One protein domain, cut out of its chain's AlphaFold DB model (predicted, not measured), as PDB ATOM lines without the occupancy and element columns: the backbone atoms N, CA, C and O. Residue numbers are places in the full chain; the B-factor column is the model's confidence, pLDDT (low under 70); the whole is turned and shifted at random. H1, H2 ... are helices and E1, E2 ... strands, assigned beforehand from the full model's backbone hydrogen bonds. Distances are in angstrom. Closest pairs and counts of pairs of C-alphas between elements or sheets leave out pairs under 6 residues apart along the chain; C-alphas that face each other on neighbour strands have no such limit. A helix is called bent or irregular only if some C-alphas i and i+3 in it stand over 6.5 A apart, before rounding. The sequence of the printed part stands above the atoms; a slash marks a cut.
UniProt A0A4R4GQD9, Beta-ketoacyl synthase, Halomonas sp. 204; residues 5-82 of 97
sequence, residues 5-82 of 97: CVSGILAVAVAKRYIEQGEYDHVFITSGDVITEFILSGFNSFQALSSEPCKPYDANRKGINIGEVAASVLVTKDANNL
ATOM      1  N   CYS A   5      27.702  33.928   8.769       94.56
ATOM      2  CA  CYS A   5      29.010  33.804   8.113       94.56
ATOM      3  C   CYS A   5      29.025  32.842   6.909       94.56
ATOM      4  O   CYS A   5      29.945  32.891   6.099       94.56
ATOM      5  N   VAL A   6      28.026  31.960   6.773       96.62
ATOM      6  CA  VAL A   6      27.941  30.983   5.672       96.62
ATOM      7  C   VAL A   6      26.960  31.406   4.572       96.62
ATOM      8  O   VAL A   6      26.720  30.646   3.636       96.62
ATOM      9  N   SER A   7      26.400  32.621   4.642       96.75
ATOM     10  CA  SER A   7      25.401  33.116   3.678       96.75
ATOM     11  C   SER A   7      25.870  33.021   2.225       96.75
ATOM     12  O   SER A   7      25.105  32.579   1.368       96.75
ATOM     13  N   GLY A   8      27.124  33.402   1.956       96.00
ATOM     14  CA  GLY A   8      27.698  33.381   0.608       96.00
ATOM     15  C   GLY A   8      27.766  31.970   0.024       96.00
ATOM     16  O   GLY A   8      27.257  31.729  -1.067       96.00
ATOM     17  N   ILE A   9      28.316  31.007   0.772       96.06
ATOM     18  CA  ILE A   9      28.433  29.626   0.283       96.06
ATOM     19  C   ILE A   9      27.071  28.924   0.205       96.06
ATOM     20  O   ILE A   9      26.822  28.152  -0.720       96.06
ATOM     21  N   LEU A  10      26.140  29.246   1.108       97.50
ATOM     22  CA  LEU A  10      24.775  28.733   1.033       97.50
ATOM     23  C   LEU A  10      24.031  29.275  -0.200       97.50
ATOM     24  O   LEU A  10      23.214  28.564  -0.778       97.50
ATOM     25  N   ALA A  11      24.322  30.501  -0.645       98.00
ATOM     26  CA  ALA A  11      23.776  31.023  -1.898       98.00
ATOM     27  C   ALA A  11      24.248  30.217  -3.117       98.00
ATOM     28  O   ALA A  11      23.451  29.972  -4.020       98.00
ATOM     29  N   VAL A  12      25.500  29.750  -3.115       97.81
ATOM     30  CA  VAL A  12      26.044  28.878  -4.171       97.81
ATOM     31  C   VAL A  12      25.320  27.530  -4.204       97.81
ATOM     32  O   VAL A  12      24.943  27.066  -5.279       97.81
ATOM     33  N   ALA A  13      25.060  26.940  -3.036       97.56
ATOM     34  CA  ALA A  13      24.262  25.720  -2.911       97.56
ATOM     35  C   ALA A  13      22.836  25.912  -3.478       97.56
ATOM     36  O   ALA A  13      22.391  25.216  -4.391       97.56
ATOM     37  N   VAL A  14      22.135  26.962  -3.039       97.44
ATOM     38  CA  VAL A  14      20.792  27.280  -3.553       97.44
ATOM     39  C   VAL A  14      20.791  27.488  -5.075       97.44
ATOM     40  O   VAL A  14      19.906  26.971  -5.755       97.44
ATOM     41  N   ALA A  15      21.791  28.182  -5.625       97.88
ATOM     42  CA  ALA A  15      21.928  28.370  -7.066       97.88
ATOM     43  C   ALA A  15      22.100  27.044  -7.823       97.88
ATOM     44  O   ALA A  15      21.451  26.842  -8.849       97.88
ATOM     45  N   LYS A  16      22.923  26.125  -7.300       97.44
ATOM     46  CA  LYS A  16      23.064  24.776  -7.862       97.44
ATOM     47  C   LYS A  16      21.717  24.052  -7.896       97.44
ATOM     48  O   LYS A  16      21.331  23.571  -8.958       97.44
ATOM     49  N   ARG A  17      20.978  24.034  -6.780       97.50
ATOM     50  CA  ARG A  17      19.653  23.387  -6.701       97.50
ATOM     51  C   ARG A  17      18.679  23.938  -7.732       97.50
ATOM     52  O   ARG A  17      18.009  23.166  -8.402       97.50
ATOM     53  N   TYR A  18      18.622  25.259  -7.877       97.88
ATOM     54  CA  TYR A  18      17.774  25.916  -8.868       97.88
ATOM     55  C   TYR A  18      18.101  25.509 -10.304       97.88
ATOM     56  O   TYR A  18      17.190  25.266 -11.097       97.88
ATOM     57  N   ILE A  19      19.387  25.389 -10.630       97.56
ATOM     58  CA  ILE A  19      19.826  24.968 -11.962       97.56
ATOM     59  C   ILE A  19      19.542  23.480 -12.201       97.56
ATOM     60  O   ILE A  19      19.065  23.114 -13.276       97.56
ATOM     61  N   GLU A  20      19.780  22.625 -11.205       96.75
ATOM     62  CA  GLU A  20      19.494  21.185 -11.283       96.75
ATOM     63  C   GLU A  20      17.992  20.884 -11.371       96.75
ATOM     64  O   GLU A  20      17.593  19.945 -12.057       96.75
ATOM     65  N   GLN A  21      17.154  21.698 -10.725       97.81
ATOM     66  CA  GLN A  21      15.692  21.605 -10.805       97.81
ATOM     67  C   GLN A  21      15.130  22.145 -12.129       97.81
ATOM     68  O   GLN A  21      13.958  21.929 -12.423       97.81
ATOM     69  N   GLY A  22      15.951  22.817 -12.943       97.31
ATOM     70  CA  GLY A  22      15.528  23.399 -14.217       97.31
ATOM     71  C   GLY A  22      14.736  24.702 -14.086       97.31
ATOM     72  O   GLY A  22      14.174  25.155 -15.077       97.31
ATOM     73  N   GLU A  23      14.712  25.313 -12.899       98.19
ATOM     74  CA  GLU A  23      14.034  26.594 -12.650       98.19
ATOM     75  C   GLU A  23      14.782  27.765 -13.306       98.19
ATOM     76  O   GLU A  23      14.171  28.722 -13.776       98.19
ATOM     77  N   TYR A  24      16.116  27.681 -13.358       98.25
ATOM     78  CA  TYR A  24      16.979  28.701 -13.955       98.25
ATOM     79  C   TYR A  24      18.163  28.070 -14.699       98.25
ATOM     80  O   TYR A  24      18.665  27.017 -14.316       98.25
ATOM     81  N   ASP A  25      18.666  28.741 -15.736       97.12
ATOM     82  CA  ASP A  25      19.883  28.320 -16.460       97.12
ATOM     83  C   ASP A  25      21.154  29.012 -15.934       97.12
ATOM     84  O   ASP A  25      22.276  28.495 -16.042       97.12
ATOM     85  N   HIS A  26      20.960  30.195 -15.347       97.19
ATOM     86  CA  HIS A  26      21.999  31.085 -14.850       97.19
ATOM     87  C   HIS A  26      21.529  31.735 -13.554       97.19
ATOM     88  O   HIS A  26      20.407  32.235 -13.471       97.19
ATOM     89  N   VAL A  27      22.409  31.786 -12.560       98.00
ATOM     90  CA  VAL A  27      22.165  32.486 -11.302       98.00
ATOM     91  C   VAL A  27      23.369  33.364 -11.005       98.00
ATOM     92  O   VAL A  27      24.492  32.874 -10.887       98.00
ATOM     93  N   PHE A  28      23.135  34.669 -10.882       97.44
ATOM     94  CA  PHE A  28      24.160  35.617 -10.466       97.44
ATOM     95  C   PHE A  28      24.055  35.854  -8.961       97.44
ATOM     96  O   PHE A  28      23.004  36.252  -8.456       97.44
ATOM     97  N   ILE A  29      25.141  35.592  -8.246       98.06
ATOM     98  CA  ILE A  29      25.222  35.761  -6.799       98.06
ATOM     99  C   ILE A  29      26.090  36.977  -6.523       98.06
ATOM    100  O   ILE A  29      27.200  37.070  -7.039       98.06
ATOM    101  N   THR A  30      25.614  37.854  -5.645       97.50
ATOM    102  CA  THR A  30      26.410  38.922  -5.039       97.50
ATOM    103  C   THR A  30      26.294  38.789  -3.530       97.50
ATOM    104  O   THR A  30      25.194  38.670  -2.992       97.50
ATOM    105  N   SER A  31      27.432  38.785  -2.849       96.50
ATOM    106  CA  SER A  31      27.529  38.653  -1.398       96.50
ATOM    107  C   SER A  31      28.546  39.644  -0.863       96.50
ATOM    108  O   SER A  31      29.487  40.002  -1.566       96.50
ATOM    109  N   GLY A  32      28.363  40.086   0.370       95.94
ATOM    110  CA  GLY A  32      29.331  40.938   1.031       95.94
ATOM    111  C   GLY A  32      28.842  41.411   2.383       95.94
ATOM    112  O   GLY A  32      27.646  41.359   2.667       95.94
ATOM    113  N   ASP A  33      29.790  41.889   3.173       95.25
ATOM    114  CA  ASP A  33      29.576  42.441   4.503       95.25
ATOM    115  C   ASP A  33      30.293  43.784   4.607       95.25
ATOM    116  O   ASP A  33      31.360  43.973   4.021       95.25
ATOM    117  N   VAL A  34      29.695  44.706   5.361       95.62
ATOM    118  CA  VAL A  34      30.245  46.034   5.661       95.62
ATOM    119  C   VAL A  34      30.426  46.140   7.164       95.62
ATOM    120  O   VAL A  34      29.508  45.819   7.930       95.62
ATOM    121  N   ILE A  35      31.591  46.610   7.601       95.56
ATOM    122  CA  ILE A  35      31.849  46.788   9.025       95.56
ATOM    123  C   ILE A  35      31.127  48.044   9.505       95.56
ATOM    124  O   ILE A  35      31.268  49.137   8.964       95.56
ATOM    125  N   THR A  36      30.359  47.885  10.578       96.00
ATOM    126  CA  THR A  36      29.668  48.983  11.258       96.00
ATOM    127  C   THR A  36      30.018  48.978  12.740       96.00
ATOM    128  O   THR A  36      30.443  47.959  13.289       96.00
ATOM    129  N   GLU A  37      29.798  50.104  13.420       95.75
ATOM    130  CA  GLU A  37      29.987  50.202  14.874       95.75
ATOM    131  C   GLU A  37      29.118  49.190  15.638       95.75
ATOM    132  O   GLU A  37      29.551  48.609  16.632       95.75
ATOM    133  N   PHE A  38      27.915  48.909  15.133       95.75
ATOM    134  CA  PHE A  38      27.039  47.881  15.689       95.75
ATOM    135  C   PHE A  38      27.676  46.484  15.623       95.75
ATOM    136  O   PHE A  38      27.701  45.770  16.624       95.75
ATOM    137  N   ILE A  39      28.254  46.108  14.477       94.44
ATOM    138  CA  ILE A  39      28.949  44.819  14.337       94.44
ATOM    139  C   ILE A  39      30.182  44.774  15.246       94.44
ATOM    140  O   ILE A  39      30.357  43.811  15.992       94.44
ATOM    141  N   LEU A  40      31.008  45.825  15.249       94.31
ATOM    142  CA  LEU A  40      32.208  45.881  16.091       94.31
ATOM    143  C   LEU A  40      31.878  45.766  17.584       94.31
ATOM    144  O   LEU A  40      32.480  44.952  18.286       94.31
ATOM    145  N   SER A  41      30.908  46.540  18.070       95.31
ATOM    146  CA  SER A  41      30.490  46.513  19.478       95.31
ATOM    147  C   SER A  41      29.844  45.182  19.872       95.31
ATOM    148  O   SER A  41      30.107  44.680  20.971       95.31
ATOM    149  N   GLY A  42      29.073  44.566  18.972       95.56
ATOM    150  CA  GLY A  42      28.505  43.234  19.169       95.56
ATOM    151  C   GLY A  42      29.585  42.169  19.362       95.56
ATOM    152  O   GLY A  42      29.611  41.486  20.387       95.56
ATOM    153  N   PHE A  43      30.537  42.070  18.430       95.19
ATOM    154  CA  PHE A  43      31.636  41.101  18.532       95.19
ATOM    155  C   PHE A  43      32.583  41.387  19.703       95.19
ATOM    156  O   PHE A  43      33.096  40.451  20.321       95.19
ATOM    157  N   ASN A  44      32.793  42.659  20.051       93.56
ATOM    158  CA  ASN A  44      33.561  43.031  21.235       93.56
ATOM    159  C   ASN A  44      32.869  42.582  22.534       93.56
ATOM    160  O   ASN A  44      33.532  42.090  23.442       93.56
ATOM    161  N   SER A  45      31.538  42.690  22.611       96.38
ATOM    162  CA  SER A  45      30.758  42.240  23.776       96.38
ATOM    163  C   SER A  45      30.842  40.726  23.981       96.38
ATOM    164  O   SER A  45      30.860  40.257  25.116       96.38
ATOM    165  N   PHE A  46      30.974  39.964  22.893       93.56
ATOM    166  CA  PHE A  46      31.247  38.525  22.944       93.56
ATOM    167  C   PHE A  46      32.714  38.174  23.225       93.56
ATOM    168  O   PHE A  46      33.044  36.992  23.278       93.56
ATOM    169  N   GLN A  47      33.596  39.168  23.381       93.75
ATOM    170  CA  GLN A  47      35.044  38.972  23.526       93.75
ATOM    171  C   GLN A  47      35.645  38.140  22.375       93.75
ATOM    172  O   GLN A  47      36.604  37.395  22.559       93.75
ATOM    173  N   ALA A  48      35.070  38.259  21.173       94.50
ATOM    174  CA  ALA A  48      35.457  37.460  20.012       94.50
ATOM    175  C   ALA A  48      36.609  38.083  19.198       94.50
ATOM    176  O   ALA A  48      37.232  37.401  18.382       94.50
ATOM    177  N   LEU A  49      36.885  39.376  19.392       95.75
ATOM    178  CA  LEU A  49      37.869  40.131  18.615       95.75
ATOM    179  C   LEU A  49      39.295  39.953  19.144       95.75
ATOM    180  O   LEU A  49      39.537  39.981  20.347       95.75
ATOM    181  N   SER A  50      40.251  39.853  18.223       95.00
ATOM    182  CA  SER A  50      41.685  39.861  18.514       95.00
ATOM    183  C   SER A  50      42.319  41.195  18.117       95.00
ATOM    184  O   SER A  50      42.067  41.709  17.026       95.00
ATOM    185  N   SER A  51      43.197  41.719  18.978       93.12
ATOM    186  CA  SER A  51      44.084  42.853  18.672       93.12
ATOM    187  C   SER A  51      45.343  42.446  17.894       93.12
ATOM    188  O   SER A  51      46.070  43.301  17.395       93.12
ATOM    189  N   GLU A  52      45.601  41.142  17.776       95.62
ATOM    190  CA  GLU A  52      46.632  40.560  16.915       95.62
ATOM    191  C   GLU A  52      45.999  39.939  15.657       95.62
ATOM    192  O   GLU A  52      44.813  39.580  15.689       95.62
ATOM    193  N   PRO A  53      46.766  39.738  14.570       95.94
ATOM    194  CA  PRO A  53      46.304  38.974  13.418       95.94
ATOM    195  C   PRO A  53      45.765  37.588  13.797       95.94
ATOM    196  O   PRO A  53      46.311  36.902  14.663       95.94
ATOM    197  N   CYS A  54      44.698  37.188  13.112       96.12
ATOM    198  CA  CYS A  54      44.033  35.900  13.187       96.12
ATOM    199  C   CYS A  54      45.040  34.771  12.932       96.12
ATOM    200  O   CYS A  54      45.772  34.790  11.942       96.12
ATOM    201  N   LYS A  55      45.056  33.775  13.825       96.69
ATOM    202  CA  LYS A  55      45.921  32.588  13.741       96.69
ATOM    203  C   LYS A  55      45.048  31.325  13.747       96.69
ATOM    204  O   LYS A  55      44.825  30.749  14.817       96.69
ATOM    205  N   PRO A  56      44.480  30.914  12.595       95.62
ATOM    206  CA  PRO A  56      43.645  29.718  12.516       95.62
ATOM    207  C   PRO A  56      44.394  28.486  13.033       95.62
ATOM    208  O   PRO A  56      45.548  28.271  12.678       95.62
ATOM    209  N   TYR A  57      43.732  27.690  13.876       95.88
ATOM    210  CA  TYR A  57      44.255  26.455  14.486       95.88
ATOM    211  C   TYR A  57      45.482  26.599  15.405       95.88
ATOM    212  O   TYR A  57      45.933  25.604  15.969       95.88
ATOM    213  N   ASP A  58      45.990  27.813  15.630       97.38
ATOM    214  CA  ASP A  58      47.116  28.042  16.536       97.38
ATOM    215  C   ASP A  58      46.700  27.849  18.008       97.38
ATOM    216  O   ASP A  58      45.581  28.190  18.425       97.38
ATOM    217  N   ALA A  59      47.618  27.298  18.806       97.00
ATOM    218  CA  ALA A  59      47.422  27.065  20.237       97.00
ATOM    219  C   ALA A  59      47.275  28.375  21.030       97.00
ATOM    220  O   ALA A  59      46.550  28.417  22.021       97.00
ATOM    221  N   ASN A  60      47.914  29.447  20.563       95.75
ATOM    222  CA  ASN A  60      47.928  30.776  21.166       95.75
ATOM    223  C   ASN A  60      46.989  31.763  20.448       95.75
ATOM    224  O   ASN A  60      47.175  32.978  20.553       95.75
ATOM    225  N   ARG A  61      45.999  31.277  19.681       96.62
ATOM    226  CA  ARG A  61      44.995  32.140  19.038       96.62
ATOM    227  C   ARG A  61      44.206  32.932  20.090       96.62
ATOM    228  O   ARG A  61      43.828  32.383  21.122       96.62
ATOM    229  N   LYS A  62      43.930  34.208  19.810       95.62
ATOM    230  CA  LYS A  62      43.284  35.134  20.763       95.62
ATOM    231  C   LYS A  62      41.885  35.607  20.357       95.62
ATOM    232  O   LYS A  62      41.247  36.310  21.123       95.62
ATOM    233  N   GLY A  63      41.419  35.234  19.168       95.19
ATOM    234  CA  GLY A  63      40.149  35.687  18.600       95.19
ATOM    235  C   GLY A  63      40.248  35.847  17.087       95.19
ATOM    236  O   GLY A  63      41.229  35.414  16.473       95.19
ATOM    237  N   ILE A  64      39.238  36.480  16.495       96.31
ATOM    238  CA  ILE A  64      39.171  36.761  15.057       96.31
ATOM    239  C   ILE A  64      39.454  38.239  14.766       96.31
ATOM    240  O   ILE A  64      39.273  39.103  15.625       96.31
ATOM    241  N   ASN A  65      39.858  38.542  13.534       95.06
ATOM    242  CA  ASN A  65      39.733  39.893  12.989       95.06
ATOM    243  C   ASN A  65      38.519  39.912  12.057       95.06
ATOM    244  O   ASN A  65      38.291  38.941  11.337       95.06
ATOM    245  N   ILE A  66      37.752  40.999  12.072       94.31
ATOM    246  CA  ILE A  66      36.622  41.183  11.157       94.31
ATOM    247  C   ILE A  66      37.121  41.925   9.924       94.31
ATOM    248  O   ILE A  66      37.890  42.879  10.038       94.31
ATOM    249  N   GLY A  67      36.675  41.467   8.761       92.50
ATOM    250  CA  GLY A  67      36.870  42.141   7.488       92.50
ATOM    251  C   GLY A  67      35.530  42.488   6.855       92.50
ATOM    252  O   GLY A  67      34.502  41.896   7.180       92.50
ATOM    253  N   GLU A  68      35.575  43.435   5.935       95.38
ATOM    254  CA  GLU A  68      34.514  43.711   4.975       95.38
ATOM    255  C   GLU A  68      35.010  43.363   3.579       95.38
ATOM    256  O   GLU A  68      36.196  43.495   3.268       95.38
ATOM    257  N   VAL A  69      34.101  42.879   2.746       95.56
ATOM    258  CA  VAL A  69      34.385  42.518   1.359       95.56
ATOM    259  C   VAL A  69      33.065  42.344   0.628       95.56
ATOM    260  O   VAL A  69      32.055  41.998   1.236       95.56
ATOM    261  N   ALA A  70      33.083  42.530  -0.688       97.00
ATOM    262  CA  ALA A  70      32.028  42.062  -1.568       97.00
ATOM    263  C   ALA A  70      32.619  41.148  -2.646       97.00
ATOM    264  O   ALA A  70      33.720  41.382  -3.145       97.00
ATOM    265  N   ALA A  71      31.874  40.109  -3.003       96.38
ATOM    266  CA  ALA A  71      32.221  39.149  -4.035       96.38
ATOM    267  C   ALA A  71      30.976  38.770  -4.836       96.38
ATOM    268  O   ALA A  71      29.872  38.659  -4.291       96.38
ATOM    269  N   SER A  72      31.168  38.535  -6.130       97.06
ATOM    270  CA  SER A  72      30.115  38.081  -7.032       97.06
ATOM    271  C   SER A  72      30.565  36.893  -7.866       97.06
ATOM    272  O   SER A  72      31.729  36.824  -8.260       97.06
ATOM    273  N   VAL A  73      29.638  35.987  -8.168       96.25
ATOM    274  CA  VAL A  73      29.895  34.802  -8.991       96.25
ATOM    275  C   VAL A  73      28.685  34.473  -9.861       96.25
ATOM    276  O   VAL A  73      27.539  34.582  -9.424       96.25
ATOM    277  N   LEU A  74      28.949  34.051 -11.097       97.56
ATOM    278  CA  LEU A  74      27.960  33.442 -11.978       97.56
ATOM    279  C   LEU A  74      27.992  31.923 -11.790       97.56
ATOM    280  O   LEU A  74      29.035  31.298 -11.972       97.56
ATOM    281  N   VAL A  75      26.842  31.331 -11.481       97.81
ATOM    282  CA  VAL A  75      26.635  29.880 -11.517       97.81
ATOM    283  C   VAL A  75      25.776  29.561 -12.732       97.81
ATOM    284  O   VAL A  75      24.724  30.169 -12.930       97.81
ATOM    285  N   THR A  76      26.221  28.635 -13.578       97.75
ATOM    286  CA  THR A  76      25.505  28.282 -14.808       97.75
ATOM    287  C   THR A  76      25.775  26.843 -15.238       97.75
ATOM    288  O   THR A  76      26.833  26.293 -14.936       97.75
ATOM    289  N   LYS A  77      24.818  26.251 -15.965       96.44
ATOM    290  CA  LYS A  77      25.008  24.992 -16.706       96.44
ATOM    291  C   LYS A  77      25.496  25.184 -18.149       96.44
ATOM    292  O   LYS A  77      25.770  24.195 -18.822       96.44
ATOM    293  N   ASP A  78      25.588  26.421 -18.641       96.00
ATOM    294  CA  ASP A  78      26.069  26.718 -19.992       96.00
ATOM    295  C   ASP A  78      27.591  26.879 -20.013       96.00
ATOM    296  O   ASP A  78      28.145  27.857 -19.507       96.00
ATOM    297  N   ALA A  79      28.263  25.926 -20.654       91.81
ATOM    298  CA  ALA A  79      29.715  25.912 -20.781       91.81
ATOM    299  C   ALA A  79      30.273  27.114 -21.564       91.81
ATOM    300  O   ALA A  79      31.430  27.476 -21.360       91.81
ATOM    301  N   ASN A  80      29.475  27.759 -22.423       94.56
ATOM    302  CA  ASN A  80      29.927  28.919 -23.201       94.56
ATOM    303  C   ASN A  80      30.082  30.186 -22.345       94.56
ATOM    304  O   ASN A  80      30.746  31.131 -22.764       94.56
ATOM    305  N   ASN A  81      29.477  30.206 -21.155       92.19
ATOM    306  CA  ASN A  81      29.495  31.337 -20.228       92.19
ATOM    307  C   ASN A  81      30.532  31.177 -19.098       92.19
ATOM    308  O   ASN A  81      30.540  31.961 -18.148       92.19
ATOM    309  N   LEU A  82      31.397  30.161 -19.171       94.69
ATOM    310  CA  LEU A  82      32.423  29.895 -18.166       94.69
ATOM    311  C   LEU A  82      33.741  30.604 -18.505       94.69
ATOM    312  O   LEU A  82      34.212  30.569 -19.640       94.69
TER     313      LEU A  82
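Overview. This is residues 5 to 82 of the 97 residues of the protein "Beta-ketoacyl synthase" of Halomonas sp. 204 (UniProt A0A4R4GQD9). A long two-stranded ribbon, E1 and E2, has helix H1 packed lengthwise along it, while H2 and the long loop of residues 46 to 68 lie beyond the ribbon's other end. The 78 printed residues hold H1, E1, H2 and E2 in that order, a mixed class of helices and strands, the sheet antiparallel. The whole is only just extended, close to loose, with a radius of gyration of the C-alphas of 17.6 A and spans of 46 by 29 by 20 A.

Along the chain. H1, residues 5 to 20, begins at C-alpha 5 (29.010, 33.804, 8.113) and measures 25.0 A; it is irregular, C-alphas 5 and 8 being 7.6 A apart. E1 is residues 26 to 33, 23.7 A; H2 is residues 37 to 45, 12.0 A. E2, residues 69 to 76, 23.3 A, ends at C-alpha 76 (25.505, 28.282, -14.808).

Arrangement. E1 and E2 are antiparallel neighbours at 168 degrees; N 27 and O 75 are within hydrogen-bond range at 2.8 A. The closest C-alphas of H1 and E1, Gly 8 and Ser 31, are 5.6 A apart; those of H1 and E2, Ala 15 and Val 75, 6.7 A. H1 and H2 are apart. Every O i to N i+4 pair is within range in H2, 11 of 12 in H1.

Size, cuts and confidence. The farthest C-alphas, Ser 45 and Asn 80, are 48.8 A apart. The printed part has no cut; the link H2 to E2, 23 residues, is long. No printed residue is under 70 in pLDDT.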